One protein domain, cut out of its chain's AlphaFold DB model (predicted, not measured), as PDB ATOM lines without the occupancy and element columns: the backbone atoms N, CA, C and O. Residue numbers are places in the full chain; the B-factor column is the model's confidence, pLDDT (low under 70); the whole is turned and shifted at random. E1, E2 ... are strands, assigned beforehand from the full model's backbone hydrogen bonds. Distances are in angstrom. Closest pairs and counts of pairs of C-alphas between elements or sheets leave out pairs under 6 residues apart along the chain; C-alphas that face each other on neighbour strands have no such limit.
ATOM      1  N   ILE A 147     -40.642 -24.917 -24.324       71.19
ATOM      2  CA  ILE A 147     -41.135 -25.296 -25.657       71.19
ATOM      3  C   ILE A 147     -42.402 -24.501 -25.997       71.19
ATOM      4  O   ILE A 147     -43.387 -24.518 -25.265       71.19
ATOM      5  N   VAL A 148     -42.387 -23.815 -27.140       74.38
ATOM      6  CA  VAL A 148     -43.503 -22.999 -27.659       74.38
ATOM      7  C   VAL A 148     -44.278 -23.742 -28.747       74.38
ATOM      8  O   VAL A 148     -45.480 -23.534 -28.914       74.38
ATOM      9  N   ARG A 149     -43.593 -24.587 -29.527       77.94
ATOM     10  CA  ARG A 149     -44.190 -25.376 -30.610       77.94
ATOM     11  C   ARG A 149     -43.316 -26.576 -30.947       77.94
ATOM     12  O   ARG A 149     -42.121 -26.414 -31.178       77.94
ATOM     13  N   GLU A 150     -43.938 -27.739 -31.095       83.44
ATOM     14  CA  GLU A 150     -43.366 -28.877 -31.813       83.44
ATOM     15  C   GLU A 150     -44.249 -29.208 -33.024       83.44
ATOM     16  O   GLU A 150     -45.477 -29.209 -32.928       83.44
ATOM     17  N   VAL A 151     -43.632 -29.496 -34.169       84.62
ATOM     18  CA  VAL A 151     -44.292 -30.083 -35.341       84.62
ATOM     19  C   VAL A 151     -43.533 -31.345 -35.726       84.62
ATOM     20  O   VAL A 151     -42.322 -31.298 -35.921       84.62
ATOM     21  N   LYS A 152     -44.243 -32.469 -35.851       86.81
ATOM     22  CA  LYS A 152     -43.717 -33.751 -36.335       86.81
ATOM     23  C   LYS A 152     -44.490 -34.159 -37.587       86.81
ATOM     24  O   LYS A 152     -45.678 -34.463 -37.503       86.81
ATOM     25  N   GLU A 153     -43.827 -34.165 -38.739       86.62
ATOM     26  CA  GLU A 153     -44.366 -34.681 -40.001       86.62
ATOM     27  C   GLU A 153     -43.635 -35.975 -40.374       86.62
ATOM     28  O   GLU A 153     -42.408 -36.028 -40.342       86.62
ATOM     29  N   ARG A 154     -44.393 -37.016 -40.734       86.88
ATOM     30  CA  ARG A 154     -43.885 -38.257 -41.332       86.88
ATOM     31  C   ARG A 154     -44.600 -38.486 -42.650       86.88
ATOM     32  O   ARG A 154     -45.829 -38.560 -42.689       86.88
ATOM     33  N   LYS A 155     -43.827 -38.653 -43.713       87.44
ATOM     34  CA  LYS A 155     -44.305 -38.848 -45.078       87.44
ATOM     35  C   LYS A 155     -43.594 -40.054 -45.680       87.44
ATOM     36  O   LYS A 155     -42.374 -40.077 -45.757       87.44
ATOM     37  N   ILE A 156     -44.362 -41.043 -46.127       90.50
ATOM     38  CA  ILE A 156     -43.844 -42.246 -46.786       90.50
ATOM     39  C   ILE A 156     -44.425 -42.296 -48.200       90.50
ATOM     40  O   ILE A 156     -45.629 -42.106 -48.379       90.50
ATOM     41  N   ILE A 157     -43.574 -42.539 -49.193       87.25
ATOM     42  CA  ILE A 157     -43.949 -42.797 -50.584       87.25
ATOM     43  C   ILE A 157     -43.308 -44.126 -50.982       87.25
ATOM     44  O   ILE A 157     -42.091 -44.223 -51.096       87.25
ATOM     45  N   SER A 158     -44.129 -45.143 -51.216       89.94
ATOM     46  CA  SER A 158     -43.701 -46.420 -51.785       89.94
ATOM     47  C   SER A 158     -44.169 -46.532 -53.235       89.94
ATOM     48  O   SER A 158     -45.356 -46.356 -53.509       89.94
ATOM     49  N   ARG A 159     -43.254 -46.872 -54.145       90.31
ATOM     50  CA  ARG A 159     -43.561 -47.426 -55.472       90.31
ATOM     51  C   ARG A 159     -43.111 -48.877 -55.483       90.31
ATOM     52  O   ARG A 159     -42.016 -49.190 -55.019       90.31
ATOM     53  N   GLU A 160     -43.952 -49.731 -56.032       92.12
ATOM     54  CA  GLU A 160     -43.688 -51.146 -56.245       92.12
ATOM     55  C   GLU A 160     -44.102 -51.473 -57.677       92.12
ATOM     56  O   GLU A 160     -45.105 -50.955 -58.172       92.12
ATOM     57  N   GLU A 161     -43.269 -52.238 -58.363       91.75
ATOM     58  CA  GLU A 161     -43.373 -52.513 -59.788       91.75
ATOM     59  C   GLU A 161     -42.995 -53.971 -59.998       91.75
ATOM     60  O   GLU A 161     -41.873 -54.380 -59.691       91.75
ATOM     61  N   THR A 162     -43.965 -54.751 -60.466       90.81
ATOM     62  CA  THR A 162     -43.825 -56.187 -60.695       90.81
ATOM     63  C   THR A 162     -44.028 -56.450 -62.176       90.81
ATOM     64  O   THR A 162     -45.035 -56.040 -62.749       90.81
ATOM     65  N   GLU A 163     -43.061 -57.124 -62.783       91.06
ATOM     66  CA  GLU A 163     -43.084 -57.571 -64.171       91.06
ATOM     67  C   GLU A 163     -43.225 -59.099 -64.158       91.06
ATOM     68  O   GLU A 163     -42.466 -59.793 -63.477       91.06
ATOM     69  N   GLU A 164     -44.245 -59.609 -64.851       91.62
ATOM     70  CA  GLU A 164     -44.580 -61.035 -64.948       91.62
ATOM     71  C   GLU A 164     -44.690 -61.385 -66.434       91.62
ATOM     72  O   GLU A 164     -45.524 -60.818 -67.147       91.62
ATOM     73  N   LYS A 218     -40.673 -63.822 -63.148       87.69
ATOM     74  CA  LYS A 218     -41.218 -62.814 -62.251       87.69
ATOM     75  C   LYS A 218     -40.107 -61.977 -61.649       87.69
ATOM     76  O   LYS A 218     -39.086 -62.490 -61.194       87.69
ATOM     77  N   LYS A 219     -40.329 -60.668 -61.631       87.38
ATOM     78  CA  LYS A 219     -39.340 -59.667 -61.239       87.38
ATOM     79  C   LYS A 219     -40.019 -58.554 -60.468       87.38
ATOM     80  O   LYS A 219     -41.083 -58.087 -60.869       87.38
ATOM     81  N   SER A 220     -39.415 -58.133 -59.361       89.31
ATOM     82  CA  SER A 220     -39.969 -57.083 -58.505       89.31
ATOM     83  C   SER A 220     -38.946 -55.980 -58.248       89.31
ATOM     84  O   SER A 220     -37.750 -56.228 -58.058       89.31
ATOM     85  N   LYS A 221     -39.427 -54.737 -58.251       91.06
ATOM     86  CA  LYS A 221     -38.677 -53.557 -57.832       91.06
ATOM     87  C   LYS A 221     -39.526 -52.739 -56.875       91.06
ATOM     88  O   LYS A 221     -40.638 -52.329 -57.206       91.06
ATOM     89  N   LYS A 222     -38.972 -52.434 -55.705       93.31
ATOM     90  CA  LYS A 222     -39.631 -51.652 -54.661       93.31
ATOM     91  C   LYS A 222     -38.735 -50.499 -54.234       93.31
ATOM     92  O   LYS A 222     -37.597 -50.697 -53.830       93.31
ATOM     93  N   THR A 223     -39.259 -49.283 -54.301       92.81
ATOM     94  CA  THR A 223     -38.586 -48.067 -53.832       92.81
ATOM     95  C   THR A 223     -39.443 -47.414 -52.756       92.81
ATOM     96  O   THR A 223     -40.601 -47.083 -53.027       92.81
ATOM     97  N   THR A 224     -38.895 -47.214 -51.558       94.00
ATOM     98  CA  THR A 224     -39.576 -46.552 -50.436       94.00
ATOM     99  C   THR A 224     -38.806 -45.302 -50.022       94.00
ATOM    100  O   THR A 224     -37.731 -45.395 -49.435       94.00
ATOM    101  N   ASP A 225     -39.377 -44.130 -50.293       91.94
ATOM    102  CA  ASP A 225     -38.925 -42.855 -49.740       91.94
ATOM    103  C   ASP A 225     -39.643 -42.603 -48.405       91.94
ATOM    104  O   ASP A 225     -40.874 -42.597 -48.344       91.94
ATOM    105  N   THR A 226     -38.891 -42.357 -47.336       94.62
ATOM    106  CA  THR A 226     -39.401 -41.903 -46.034       94.62
ATOM    107  C   THR A 226     -38.803 -40.542 -45.704       94.62
ATOM    108  O   THR A 226     -37.591 -40.358 -45.741       94.62
ATOM    109  N   GLU A 227     -39.652 -39.577 -45.377       92.75
ATOM    110  CA  GLU A 227     -39.286 -38.225 -44.974       92.75
ATOM    111  C   GLU A 227     -39.927 -37.925 -43.617       92.75
ATOM    112  O   GLU A 227     -41.135 -37.700 -43.522       92.75
ATOM    113  N   ASP A 228     -39.098 -37.931 -42.575       91.00
ATOM    114  CA  ASP A 228     -39.451 -37.513 -41.221       91.00
ATOM    115  C   ASP A 228     -38.891 -36.107 -40.977       91.00
ATOM    116  O   ASP A 228     -37.721 -35.833 -41.244       91.00
ATOM    117  N   THR A 229     -39.715 -35.193 -40.475       91.38
ATOM    118  CA  THR A 229     -39.316 -33.820 -40.139       91.38
ATOM    119  C   THR A 229     -39.837 -33.445 -38.759       91.38
ATOM    120  O   THR A 229     -41.014 -33.640 -38.454       91.38
ATOM    121  N   ARG A 230     -38.959 -32.873 -37.934       90.44
ATOM    122  CA  ARG A 230     -39.258 -32.335 -36.609       90.44
ATOM    123  C   ARG A 230     -38.836 -30.869 -36.560       90.44
ATOM    124  O   ARG A 230     -37.663 -30.553 -36.734       90.44
ATOM    125  N   GLU A 231     -39.790 -29.981 -36.315       89.19
ATOM    126  CA  GLU A 231     -39.545 -28.558 -36.074       89.19
ATOM    127  C   GLU A 231     -39.852 -28.255 -34.603       89.19
ATOM    128  O   GLU A 231     -40.981 -28.457 -34.153       89.19
ATOM    129  N   LEU A 232     -38.853 -27.782 -33.860       86.06
ATOM    130  CA  LEU A 232     -38.986 -27.323 -32.479       86.06
ATOM    131  C   LEU A 232     -38.767 -25.812 -32.427       86.06
ATOM    132  O   LEU A 232     -37.783 -25.299 -32.957       86.06
ATOM    133  N   SER A 233     -39.659 -25.098 -31.749       81.38
ATOM    134  CA  SER A 233     -39.454 -23.705 -31.352       81.38
ATOM    135  C   SER A 233     -39.517 -23.620 -29.829       81.38
ATOM    136  O   SER A 233     -40.560 -23.937 -29.254       81.38
ATOM    137  N   ALA A 234     -38.435 -23.186 -29.184       80.44
ATOM    138  CA  ALA A 234     -38.325 -23.069 -27.725       80.44
ATOM    139  C   ALA A 234     -37.682 -21.734 -27.312       80.44
ATOM    140  O   ALA A 234     -36.931 -21.138 -28.087       80.44
ATOM    141  N   VAL A 235     -37.983 -21.256 -26.105       77.75
ATOM    142  CA  VAL A 235     -37.381 -20.058 -25.497       77.75
ATOM    143  C   VAL A 235     -36.214 -20.485 -24.606       77.75
ATOM    144  O   VAL A 235     -36.388 -21.313 -23.719       77.75
ATOM    145  N   ARG A 236     -35.025 -19.919 -24.837       72.94
ATOM    146  CA  ARG A 236     -33.863 -20.062 -23.945       72.94
ATOM    147  C   ARG A 236     -33.992 -19.160 -22.715       72.94
ATOM    148  O   ARG A 236     -34.671 -18.138 -22.751       72.94
ATOM    149  N   GLU A 237     -33.221 -19.487 -21.681       69.12
ATOM    150  CA  GLU A 237     -33.020 -18.692 -20.455       69.12
ATOM    151  C   GLU A 237     -32.649 -17.217 -20.714       69.12
ATOM    152  O   GLU A 237     -32.924 -16.350 -19.893       69.12
ATOM    153  N   ASP A 238     -32.057 -16.910 -21.875       67.81
ATOM    154  CA  ASP A 238     -31.689 -15.557 -22.309       67.81
ATOM    155  C   ASP A 238     -32.816 -14.799 -23.050       67.81
ATOM    156  O   ASP A 238     -32.555 -13.805 -23.742       67.81
ATOM    157  N   GLY A 239     -34.049 -15.309 -22.960       66.19
ATOM    158  CA  GLY A 239     -35.261 -14.780 -23.584       66.19
ATOM    159  C   GLY A 239     -35.330 -14.941 -25.108       66.19
ATOM    160  O   GLY A 239     -36.289 -14.470 -25.726       66.19
ATOM    161  N   LYS A 240     -34.336 -15.569 -25.757       72.94
ATOM    162  CA  LYS A 240     -34.321 -15.730 -27.219       72.94
ATOM    163  C   LYS A 240     -35.047 -17.000 -27.638       72.94
ATOM    164  O   LYS A 240     -34.851 -18.071 -27.068       72.94
ATOM    165  N   ILE A 241     -35.827 -16.890 -28.710       76.81
ATOM    166  CA  ILE A 241     -36.390 -18.057 -29.390       76.81
ATOM    167  C   ILE A 241     -35.279 -18.745 -30.193       76.81
ATOM    168  O   ILE A 241     -34.483 -18.099 -30.885       76.81
ATOM    169  N   VAL A 242     -35.254 -20.069 -30.100       79.50
ATOM    170  CA  VAL A 242     -34.468 -20.975 -30.932       79.50
ATOM    171  C   VAL A 242     -35.437 -21.759 -31.796       79.50
ATOM    172  O   VAL A 242     -36.413 -22.306 -31.279       79.50
ATOM    173  N   THR A 243     -35.142 -21.842 -33.090       85.38
ATOM    174  CA  THR A 243     -35.847 -22.744 -34.001       85.38
ATOM    175  C   THR A 243     -34.881 -23.844 -34.433       85.38
ATOM    176  O   THR A 243     -33.915 -23.583 -35.155       85.38
ATOM    177  N   GLU A 244     -35.125 -25.069 -33.977       87.31
ATOM    178  CA  GLU A 244     -34.425 -26.271 -34.427       87.31
ATOM    179  C   GLU A 244     -35.258 -26.971 -35.509       87.31
ATOM    180  O   GLU A 244     -36.476 -27.114 -35.393       87.31
ATOM    181  N   THR A 245     -34.613 -27.411 -36.587       88.81
ATOM    182  CA  THR A 245     -35.248 -28.224 -37.630       88.81
ATOM    183  C   THR A 245     -34.404 -29.455 -37.923       88.81
ATOM    184  O   THR A 245     -33.349 -29.359 -38.549       88.81
ATOM    185  N   GLN A 246     -34.897 -30.612 -37.497       90.81
ATOM    186  CA  GLN A 246     -34.328 -31.920 -37.797       90.81
ATOM    187  C   GLN A 246     -35.105 -32.542 -38.964       90.81
ATOM    188  O   GLN A 246     -36.333 -32.628 -38.924       90.81
ATOM    189  N   ARG A 247     -34.406 -32.990 -40.008       89.69
ATOM    190  CA  ARG A 247     -34.995 -33.647 -41.185       89.69
ATOM    191  C   ARG A 247     -34.238 -34.931 -41.503       89.69
ATOM    192  O   ARG A 247     -33.042 -34.892 -41.772       89.69
ATOM    193  N   THR A 248     -34.942 -36.053 -41.538       92.62
ATOM    194  CA  THR A 248     -34.396 -37.353 -41.936       92.62
ATOM    195  C   THR A 248     -35.072 -37.802 -43.225       92.62
ATOM    196  O   THR A 248     -36.292 -37.925 -43.286       92.62
ATOM    197  N   THR A 249     -34.277 -38.039 -44.268       92.19
ATOM    198  CA  THR A 249     -34.743 -38.568 -45.555       92.19
ATOM    199  C   THR A 249     -34.079 -39.911 -45.821       92.19
ATOM    200  O   THR A 249     -32.872 -39.983 -46.033       92.19
ATOM    201  N   GLU A 250     -34.860 -40.985 -45.804       92.25
ATOM    202  CA  GLU A 250     -34.409 -42.325 -46.169       92.25
ATOM    203  C   GLU A 250     -34.957 -42.704 -47.545       92.25
ATOM    204  O   GLU A 250     -36.147 -42.557 -47.802       92.25
ATOM    205  N   HIS A 251     -34.091 -43.209 -48.414       93.50
ATOM    206  CA  HIS A 251     -34.448 -43.828 -49.685       93.50
ATOM    207  C   HIS A 251     -34.024 -45.295 -49.631       93.50
ATOM    208  O   HIS A 251     -32.841 -45.578 -49.444       93.50
ATOM    209  N   GLU A 252     -34.974 -46.214 -49.762       91.94
ATOM    210  CA  GLU A 252     -34.770 -47.663 -49.701       91.94
ATOM    211  C   GLU A 252     -35.149 -48.284 -51.052       91.94
ATOM    212  O   GLU A 252     -36.331 -48.386 -51.380       91.94
ATOM    213  N   GLU A 253     -34.149 -48.667 -51.850       91.44
ATOM    214  CA  GLU A 253     -34.323 -49.395 -53.110       91.44
ATOM    215  C   GLU A 253     -34.046 -50.888 -52.904       91.44
ATOM    216  O   GLU A 253     -32.929 -51.285 -52.576       91.44
ATOM    217  N   VAL A 254     -35.061 -51.706 -53.165       89.44
ATOM    218  CA  VAL A 254     -35.014 -53.167 -53.177       89.44
ATOM    219  C   VAL A 254     -35.281 -53.635 -54.605       89.44
ATOM    220  O   VAL A 254     -36.261 -53.220 -55.228       89.44
ATOM    221  N   ASN A 255     -34.421 -54.505 -55.125       86.69
ATOM    222  CA  ASN A 255     -34.662 -55.225 -56.375       86.69
ATOM    223  C   ASN A 255     -34.564 -56.726 -56.093       86.69
ATOM    224  O   ASN A 255     -33.635 -57.148 -55.398       86.69
ATOM    225  N   ASP A 256     -35.475 -57.505 -56.663       84.06
ATOM    226  CA  ASP A 256     -35.395 -58.964 -56.668       84.06
ATOM    227  C   ASP A 256     -34.774 -59.441 -57.992       84.06
ATOM    228  O   ASP A 256     -35.057 -58.869 -59.050       84.06
ATOM    229  N   ASP A 257     -33.939 -60.485 -57.938       77.69
ATOM    230  CA  ASP A 257     -33.446 -61.162 -59.143       77.69
ATOM    231  C   ASP A 257     -34.608 -61.741 -59.978       77.69
ATOM    232  O   ASP A 257     -35.632 -62.182 -59.452       77.69
ATOM    233  N   GLU A 258     -34.424 -61.764 -61.298       72.06
ATOM    234  CA  GLU A 258     -35.345 -62.383 -62.255       72.06
ATOM    235  C   GLU A 258     -35.156 -63.909 -62.220       72.06
ATOM    236  O   GLU A 258     -34.110 -64.419 -62.630       72.06
ATOM    237  N   LEU A 259     -36.148 -64.629 -61.687       66.69
ATOM    238  CA  LEU A 259     -36.112 -66.086 -61.527       66.69
ATOM    239  C   LEU A 259     -37.133 -66.772 -62.449       66.69
ATOM    240  O   LEU A 259     -38.212 -66.211 -62.656       66.69
ATOM    241  N   PRO A 260     -36.818 -67.971 -62.979       63.00
ATOM    242  CA  PRO A 260     -37.809 -68.836 -63.602       63.00
ATOM    243  C   PRO A 260     -38.680 -69.504 -62.525       63.00
ATOM    244  O   PRO A 260     -38.145 -70.050 -61.559       63.00
ATOM    245  N   ASP A 261     -40.001 -69.526 -62.712       58.06
ATOM    246  CA  ASP A 261     -40.972 -70.192 -61.815       58.06
ATOM    247  C   ASP A 261     -40.990 -71.743 -61.993       58.06
ATOM    248  O   ASP A 261     -41.996 -72.412 -61.771       58.06
ATOM    249  N   ASP A 262     -39.859 -72.348 -62.382       48.06
ATOM    250  CA  ASP A 262     -39.709 -73.763 -62.786       48.06
ATOM    251  C   ASP A 262     -39.721 -74.794 -61.619       48.06
ATOM    252  O   ASP A 262     -39.359 -75.960 -61.816       48.06
ATOM    253  N   ASP A 821     -22.098 -18.813 -36.412       83.06
ATOM    254  CA  ASP A 821     -22.633 -19.459 -37.595       83.06
ATOM    255  C   ASP A 821     -21.598 -20.452 -38.145       83.06
ATOM    256  O   ASP A 821     -20.444 -20.084 -38.392       83.06
ATOM    257  N   PHE A 822     -22.016 -21.703 -38.345       86.25
ATOM    258  CA  PHE A 822     -21.188 -22.785 -38.881       86.25
ATOM    259  C   PHE A 822     -22.024 -23.768 -39.707       86.25
ATOM    260  O   PHE A 822     -23.246 -23.860 -39.557       86.25
ATOM    261  N   SER A 823     -21.359 -24.517 -40.585       87.88
ATOM    262  CA  SER A 823     -21.972 -25.581 -41.384       87.88
ATOM    263  C   SER A 823     -20.984 -26.720 -41.612       87.88
ATOM    264  O   SER A 823     -19.900 -26.490 -42.149       87.88
ATOM    265  N   GLU A 824     -21.379 -27.936 -41.260       88.62
ATOM    266  CA  GLU A 824     -20.569 -29.148 -41.365       88.62
ATOM    267  C   GLU A 824     -21.319 -30.212 -42.168       88.62
ATOM    268  O   GLU A 824     -22.552 -30.212 -42.237       88.62
ATOM    269  N   THR A 825     -20.600 -31.118 -42.830       92.19
ATOM    270  CA  THR A 825     -21.220 -32.234 -43.557       92.19
ATOM    271  C   THR A 825     -20.335 -33.470 -43.515       92.19
ATOM    272  O   THR A 825     -19.187 -33.442 -43.954       92.19
ATOM    273  N   TYR A 826     -20.899 -34.558 -42.999       84.62
ATOM    274  CA  TYR A 826     -20.261 -35.853 -42.823       84.62
ATOM    275  C   TYR A 826     -20.866 -36.861 -43.795       84.62
ATOM    276  O   TYR A 826     -22.090 -36.959 -43.911       84.62
ATOM    277  N   HIS A 827     -20.017 -37.650 -44.447       89.69
ATOM    278  CA  HIS A 827     -20.431 -38.754 -45.308       89.69
ATOM    279  C   HIS A 827     -19.892 -40.065 -44.736       89.69
ATOM    280  O   HIS A 827     -18.704 -40.170 -44.442       89.69
ATOM    281  N   THR A 828     -20.750 -41.072 -44.599       89.81
ATOM    282  CA  THR A 828     -20.359 -42.433 -44.220       89.81
ATOM    283  C   THR A 828     -21.021 -43.436 -45.156       89.81
ATOM    284  O   THR A 828     -22.186 -43.296 -45.523       89.81
ATOM    285  N   THR A 829     -20.275 -44.458 -45.570       90.56
ATOM    286  CA  THR A 829     -20.792 -45.532 -46.428       90.56
ATOM    287  C   THR A 829     -20.555 -46.867 -45.747       90.56
ATOM    288  O   THR A 829     -19.402 -47.237 -45.518       90.56
ATOM    289  N   THR A 830     -21.618 -47.603 -45.441       89.75
ATOM    290  CA  THR A 830     -21.533 -48.978 -44.943       89.75
ATOM    291  C   THR A 830     -21.974 -49.955 -46.027       89.75
ATOM    292  O   THR A 830     -22.757 -49.622 -46.922       89.75
ATOM    293  N   ARG A 831     -21.434 -51.171 -45.969       89.94
ATOM    294  CA  ARG A 831     -21.777 -52.276 -46.865       89.94
ATOM    295  C   ARG A 831     -22.030 -53.521 -46.029       89.94
ATOM    296  O   ARG A 831     -21.401 -53.686 -44.986       89.94
ATOM    297  N   SER A 832     -22.944 -54.364 -46.487       86.81
ATOM    298  CA  SER A 832     -23.170 -55.699 -45.946       86.81
ATOM    299  C   SER A 832     -22.894 -56.700 -47.053       86.81
ATOM    300  O   SER A 832     -23.661 -56.768 -48.011       86.81
ATOM    301  N   ASP A 833     -21.824 -57.477 -46.910       83.94
ATOM    302  CA  ASP A 833     -21.451 -58.553 -47.836       83.94
ATOM    303  C   ASP A 833     -22.223 -59.856 -47.520       83.94
ATOM    304  O   ASP A 833     -21.672 -60.957 -47.536       83.94
ATOM    305  N   ASP A 834     -23.512 -59.721 -47.184       82.38
ATOM    306  CA  ASP A 834     -24.445 -60.842 -47.045       82.38
ATOM    307  C   ASP A 834     -24.608 -61.508 -48.428       82.38
ATOM    308  O   ASP A 834     -24.953 -60.810 -49.385       82.38
ATOM    309  N   PRO A 835     -24.355 -62.825 -48.580       76.31
ATOM    310  CA  PRO A 835     -24.439 -63.494 -49.878       76.31
ATOM    311  C   PRO A 835     -25.830 -63.482 -50.526       76.31
ATOM    312  O   PRO A 835     -25.910 -63.540 -51.754       76.31
ATOM    313  N   HIS A 836     -26.897 -63.426 -49.724       75.25
ATOM    314  CA  HIS A 836     -28.280 -63.388 -50.207       75.25
ATOM    315  C   HIS A 836     -28.745 -61.947 -50.389       75.25
ATOM    316  O   HIS A 836     -29.316 -61.617 -51.425       75.25
ATOM    317  N   ASN A 837     -28.448 -61.085 -49.411       77.62
ATOM    318  CA  ASN A 837     -28.942 -59.709 -49.360       77.62
ATOM    319  C   ASN A 837     -27.796 -58.680 -49.322       77.62
ATOM    320  O   ASN A 837     -27.680 -57.933 -48.343       77.62
ATOM    321  N   PRO A 838     -26.934 -58.600 -50.356       84.19
ATOM    322  CA  PRO A 838     -25.898 -57.579 -50.416       84.19
ATOM    323  C   PRO A 838     -26.531 -56.184 -50.360       84.19
ATOM    324  O   PRO A 838     -27.369 -55.831 -51.197       84.19
ATOM    325  N   THR A 839     -26.126 -55.376 -49.375       87.75
ATOM    326  CA  THR A 839     -26.645 -54.009 -49.200       87.75
ATOM    327  C   THR A 839     -25.538 -52.967 -49.154       87.75
ATOM    328  O   THR A 839     -24.441 -53.201 -48.645       87.75
ATOM    329  N   VAL A 840     -25.846 -51.775 -49.663       90.19
ATOM    330  CA  VAL A 840     -25.016 -50.574 -49.523       90.19
ATOM    331  C   VAL A 840     -25.876 -49.481 -48.908       90.19
ATOM    332  O   VAL A 840     -26.955 -49.189 -49.418       90.19
ATOM    333  N   THR A 841     -25.404 -48.880 -47.817       92.56
ATOM    334  CA  THR A 841     -26.055 -47.736 -47.168       92.56
ATOM    335  C   THR A 841     -25.110 -46.542 -47.179       92.56
ATOM    336  O   THR A 841     -24.034 -46.587 -46.586       92.56
ATOM    337  N   ASN A 842     -25.512 -45.458 -47.837       90.75
ATOM    338  CA  ASN A 842     -24.783 -44.194 -47.841       90.75
ATOM    339  C   ASN A 842     -25.541 -43.199 -46.963       90.75
ATOM    340  O   ASN A 842     -26.679 -42.846 -47.270       90.75
ATOM    341  N   THR A 843     -24.908 -42.725 -45.898       92.75
ATOM    342  CA  THR A 843     -25.463 -41.719 -44.994       92.75
ATOM    343  C   THR A 843     -24.699 -40.414 -45.168       92.75
ATOM    344  O   THR A 843     -23.474 -40.374 -45.115       92.75
ATOM    345  N   THR A 844     -25.429 -39.326 -45.374       91.44
ATOM    346  CA  THR A 844     -24.920 -37.955 -45.347       91.44
ATOM    347  C   THR A 844     -25.623 -37.215 -44.223       91.44
ATOM    348  O   THR A 844     -26.850 -37.168 -44.208       91.44
ATOM    349  N   LYS A 845     -24.864 -36.636 -43.295       87.81
ATOM    350  CA  LYS A 845     -25.382 -35.728 -42.269       87.81
ATOM    351  C   LYS A 845     -24.853 -34.332 -42.533       87.81
ATOM    352  O   LYS A 845     -23.640 -34.161 -42.548       87.81
ATOM    353  N   SER A 846     -25.725 -33.348 -42.687       89.44
ATOM    354  CA  SER A 846     -25.355 -31.934 -42.726       89.44
ATOM    355  C   SER A 846     -25.935 -31.210 -41.518       89.44
ATOM    356  O   SER A 846     -27.147 -31.220 -41.306       89.44
ATOM    357  N   PHE A 847     -25.063 -30.572 -40.743       89.94
ATOM    358  CA  PHE A 847     -25.422 -29.754 -39.591       89.94
ATOM    359  C   PHE A 847     -25.154 -28.293 -39.922       89.94
ATOM    360  O   PHE A 847     -24.154 -27.962 -40.558       89.94
ATOM    361  N   SER A 848     -26.035 -27.400 -39.489       88.88
ATOM    362  CA  SER A 848     -25.812 -25.965 -39.611       88.88
ATOM    363  C   SER A 848     -26.414 -25.198 -38.443       88.88
ATOM    364  O   SER A 848     -27.479 -25.539 -37.923       88.88
ATOM    365  N   ARG A 849     -25.728 -24.127 -38.058       89.00
ATOM    366  CA  ARG A 849     -26.191 -23.130 -37.098       89.00
ATOM    367  C   ARG A 849     -26.033 -21.761 -37.735       89.00
ATOM    368  O   ARG A 849     -25.011 -21.498 -38.367       89.00
ATOM    369  N   ARG A 850     -27.026 -20.890 -37.568       84.94
ATOM    370  CA  ARG A 850     -26.925 -19.483 -37.970       84.94
ATOM    371  C   ARG A 850     -27.710 -18.543 -37.068       84.94
ATOM    372  O   ARG A 850     -28.780 -18.900 -36.571       84.94
ATOM    373  N   THR A 851     -27.214 -17.323 -36.928       83.12
ATOM    374  CA  THR A 851     -27.807 -16.266 -36.114       83.12
ATOM    375  C   THR A 851     -28.408 -15.213 -37.038       83.12
ATOM    376  O   THR A 851     -27.695 -14.430 -37.664       83.12
ATOM    377  N   VAL A 852     -29.736 -15.188 -37.154       80.25
ATOM    378  CA  VAL A 852     -30.453 -14.267 -38.052       80.25
ATOM    379  C   VAL A 852     -31.218 -13.208 -37.257       80.25
ATOM    380  O   VAL A 852     -31.648 -13.479 -36.137       80.25
ATOM    381  N   PRO A 853     -31.465 -12.007 -37.811       78.06
ATOM    382  CA  PRO A 853     -32.473 -11.115 -37.253       78.06
ATOM    383  C   PRO A 853     -33.829 -11.829 -37.230       78.06
ATOM    384  O   PRO A 853     -34.284 -12.332 -38.260       78.06
ATOM    385  N   SER A 854     -34.468 -11.868 -36.061       72.00
ATOM    386  CA  SER A 854     -35.795 -12.462 -35.876       72.00
ATOM    387  C   SER A 854     -36.815 -11.829 -36.829       72.00
ATOM    388  O   SER A 854     -36.696 -10.651 -37.177       72.00
ATOM    389  N   HIS A 855     -37.863 -12.571 -37.200       63.44
ATOM    390  CA  HIS A 855     -38.900 -12.137 -38.152       63.44
ATOM    391  C   HIS A 855     -39.495 -10.739 -37.871       63.44
ATOM    392  O   HIS A 855     -39.875 -10.025 -38.797       63.44
ATOM    393  N   ASN A 856     -39.540 -10.326 -36.599       71.50
ATOM    394  CA  ASN A 856     -40.069  -9.029 -36.163       71.50
ATOM    395  C   ASN A 856     -39.028  -7.885 -36.140       71.50
ATOM    396  O   ASN A 856     -39.375  -6.760 -35.780       71.50
ATOM    397  N   GLY A 857     -37.757  -8.153 -36.461       68.38
ATOM    398  CA  GLY A 857     -36.663  -7.171 -36.507       68.38
ATOM    399  C   GLY A 857     -36.203  -6.610 -35.152       68.38
ATOM    400  O   GLY A 857     -35.420  -5.665 -35.128       68.38
ATOM    401  N   ARG A 858     -36.693  -7.155 -34.027       69.12
ATOM    402  CA  ARG A 858     -36.456  -6.634 -32.661       69.12
ATOM    403  C   ARG A 858     -35.346  -7.341 -31.873       69.12
ATOM    404  O   ARG A 858     -35.050  -6.929 -30.760       69.12
ATOM    405  N   GLY A 859     -34.752  -8.396 -32.423       68.69
ATOM    406  CA  GLY A 859     -33.726  -9.203 -31.761       68.69
ATOM    407  C   GLY A 859     -33.126 -10.233 -32.715       68.69
ATOM    408  O   GLY A 859     -33.523 -10.297 -33.881       68.69
ATOM    409  N   MET A 860     -32.184 -11.034 -32.220       73.94
ATOM    410  CA  MET A 860     -31.577 -12.142 -32.965       73.94
ATOM    411  C   MET A 860     -32.232 -13.476 -32.593       73.94
ATOM    412  O   MET A 860     -32.550 -13.710 -31.431       73.94
ATOM    413  N   GLU A 861     -32.390 -14.345 -33.583       76.12
ATOM    414  CA  GLU A 861     -32.923 -15.703 -33.488       76.12
ATOM    415  C   GLU A 861     -31.823 -16.691 -33.903       76.12
ATOM    416  O   GLU A 861     -31.148 -16.486 -34.916       76.12
ATOM    417  N   THR A 862     -31.620 -17.757 -33.123       81.94
ATOM    418  CA  THR A 862     -30.721 -18.848 -33.532       81.94
ATOM    419  C   THR A 862     -31.532 -19.893 -34.284       81.94
ATOM    420  O   THR A 862     -32.456 -20.477 -33.718       81.94
ATOM    421  N   ILE A 863     -31.160 -20.161 -35.533       83.62
ATOM    422  CA  ILE A 863     -31.676 -21.297 -36.297       83.62
ATOM    423  C   ILE A 863     -30.618 -22.398 -36.261       83.62
ATOM    424  O   ILE A 863     -29.477 -22.179 -36.674       83.62
ATOM    425  N   GLN A 864     -31.007 -23.577 -35.783       86.81
ATOM    426  CA  GLN A 864     -30.220 -24.806 -35.866       86.81
ATOM    427  C   GLN A 864     -30.929 -25.764 -36.826       86.81
ATOM    428  O   GLN A 864     -32.158 -25.848 -36.850       86.81
ATOM    429  N   SER A 865     -30.183 -26.444 -37.690       87.44
ATOM    430  CA  SER A 865     -30.766 -27.369 -38.662       87.44
ATOM    431  C   SER A 865     -29.858 -28.567 -38.897       87.44
ATOM    432  O   SER A 865     -28.694 -28.400 -39.268       87.44
ATOM    433  N   SER A 866     -30.410 -29.761 -38.694       90.62
ATOM    434  CA  SER A 866     -29.759 -31.050 -38.910       90.62
ATOM    435  C   SER A 866     -30.515 -31.819 -39.996       90.62
ATOM    436  O   SER A 866     -31.710 -32.083 -39.889       90.62
ATOM    437  N   GLU A 867     -29.825 -32.169 -41.077       91.31
ATOM    438  CA  GLU A 867     -30.388 -32.946 -42.180       91.31
ATOM    439  C   GLU A 867     -29.606 -34.251 -42.342       91.31
ATOM    440  O   GLU A 867     -28.406 -34.244 -42.611       91.31
ATOM    441  N   THR A 868     -30.287 -35.382 -42.165       91.38
ATOM    442  CA  THR A 868     -29.737 -36.728 -42.353       91.38
ATOM    443  C   THR A 868     -30.370 -37.352 -43.590       91.38
ATOM    444  O   THR A 868     -31.564 -37.640 -43.610       91.38
ATOM    445  N   LYS A 869     -29.574 -37.583 -44.632       91.81
ATOM    446  CA  LYS A 869     -29.983 -38.306 -45.837       91.81
ATOM    447  C   LYS A 869     -29.349 -39.691 -45.861       91.81
ATOM    448  O   LYS A 869     -28.128 -39.803 -45.829       91.81
ATOM    449  N   ILE A 870     -30.166 -40.728 -45.976       90.94
ATOM    450  CA  ILE A 870     -29.756 -42.131 -46.032       90.94
ATOM    451  C   ILE A 870     -30.226 -42.706 -47.370       90.94
ATOM    452  O   ILE A 870     -31.404 -42.605 -47.701       90.94
ATOM    453  N   THR A 871     -29.334 -43.321 -48.147       92.00
ATOM    454  CA  THR A 871     -29.710 -44.119 -49.323       92.00
ATOM    455  C   THR A 871     -29.264 -45.564 -49.130       92.00
ATOM    456  O   THR A 871     -28.070 -45.845 -49.021       92.00
ATOM    457  N   LYS A 872     -30.235 -46.474 -49.055       91.38
ATOM    458  CA  LYS A 872     -30.068 -47.925 -48.950       91.38
ATOM    459  C   LYS A 872     -30.401 -48.538 -50.306       91.38
ATOM    460  O   LYS A 872     -31.473 -48.274 -50.842       91.38
ATOM    461  N   SER A 873     -29.511 -49.368 -50.833       88.88
ATOM    462  CA  SER A 873     -29.784 -50.206 -52.004       88.88
ATOM    463  C   SER A 873     -29.493 -51.663 -51.668       88.88
ATOM    464  O   SER A 873     -28.378 -51.964 -51.227       88.88
ATOM    465  N   SER A 874     -30.458 -52.551 -51.901       86.88
ATOM    466  CA  SER A 874     -30.320 -54.002 -51.777       86.88
ATOM    467  C   SER A 874     -30.642 -54.728 -53.090       86.88
ATOM    468  O   SER A 874     -31.400 -54.251 -53.942       86.88
ATOM    469  N   HIS A 875     -30.037 -55.902 -53.245       79.94
ATOM    470  CA  HIS A 875     -30.430 -56.923 -54.216       79.94
ATOM    471  C   HIS A 875     -30.793 -58.176 -53.423       79.94
ATOM    472  O   HIS A 875     -29.968 -58.613 -52.623       79.94
ATOM    473  N   HIS A 876     -31.974 -58.754 -53.633       74.94
ATOM    474  CA  HIS A 876     -32.248 -60.119 -53.185       74.94
ATOM    475  C   HIS A 876     -31.716 -61.079 -54.241       74.94
ATOM    476  O   HIS A 876     -32.310 -61.215 -55.313       74.94
ATOM    477  N   ARG A 877     -30.611 -61.759 -53.930       65.25
ATOM    478  CA  ARG A 877     -30.135 -62.864 -54.755       65.25
ATOM    479  C   ARG A 877     -31.001 -64.087 -54.532       65.25
ATOM    480  O   ARG A 877     -31.057 -64.621 -53.422       65.25
ATOM    481  N   GLY A 878     -31.652 -64.538 -55.598       56.75
ATOM    482  CA  GLY A 878     -32.393 -65.793 -55.578       56.75
ATOM    483  C   GLY A 878     -31.467 -66.966 -55.257       56.75
ATOM    484  O   GLY A 878     -30.324 -67.004 -55.710       56.75
ATOM    485  N   GLY A 879     -31.962 -67.934 -54.484       46.72
ATOM    486  CA  GLY A 879     -31.185 -69.054 -53.931       46.72
ATOM    487  C   GLY A 879     -30.669 -70.093 -54.937       46.72
ATOM    488  O   GLY A 879     -30.364 -71.215 -54.538       46.72
ATOM    489  N   TYR A 880     -30.561 -69.751 -56.223       42.53
ATOM    490  CA  TYR A 880     -29.926 -70.596 -57.226       42.53
ATOM    491  C   TYR A 880     -28.417 -70.691 -56.953       42.53
ATOM    492  O   TYR A 880     -27.615 -69.888 -57.436       42.53
ATOM    493  N   GLU A 881     -27.998 -71.759 -56.263       37.66
ATOM    494  CA  GLU A 881     -26.730 -72.373 -56.653       37.66
ATOM    495  C   GLU A 881     -26.836 -72.679 -58.158       37.66
ATOM    496  O   GLU A 881     -27.735 -73.431 -58.553       37.66
TER     497      GLU A 881
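AT A GLANCE: This is residues 147 to 164, 218 to 262 and 821 to 881 of the 908 residues of the protein "uncharacterized protein LOC114328063 isoform X3" of Diabrotica virgifera virgifera (western corn rootworm) (UniProt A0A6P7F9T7). One long, twisted sheet of six strands side by side makes a rod, both faces bare. The printed part has 124 residues, all strand in class, with E1 to E6 along the chain and no named helix. The mixed sheet's order is E1, E2, E3, E6, E5, E4. It is extended: radius of gyration of the C-alphas 21.1 A, spans 73 by 25 by 19 A.

HOW THE PARTS SIT: Start at edge strand E1, residues 147 to 164; E2, residues 218 to 235, is antiparallel to it, with N 155 and O 227 2.9 A apart. E2 and E3, residues 241 to 256, form a hairpin; see N 228 and O 248, 2.9 A. E6, residues 860 to 876, is parallel to E3 at 9 degrees; see N 249 and O 868, 2.8 A. E4, residues 822 to 832, E5, residues 839 to 853, and E6 form a meander, antiparallel neighbours in a row, through two hairpins; see N 826 and O 845, 2.8 A, and N 844 and O 869, 2.8 A.

IN THESE COORDINATES: Find C-alpha 147 at (-41.135, -25.296, -25.657), where E1 begins its 53.2 A. E2 spans 56.5 A, E3 49.2 A, E4 33.7 A and E5 44.9 A; E6, 52.1 A, ends at C-alpha 876, (-32.248, -60.119, -53.185).

THE WHOLE: The farthest C-alphas, Asp 262 and Arg 858, are 73.7 A apart. Residues 165 to 217 and 263 to 820 are cut out, with C-alpha gaps of 4.7 A and 62.3 A. Of the links printed whole, none is long. Look for pLDDT under 70 at residues 237 to 239, 259 to 262, 855, 857 to 859 and 877 to 881.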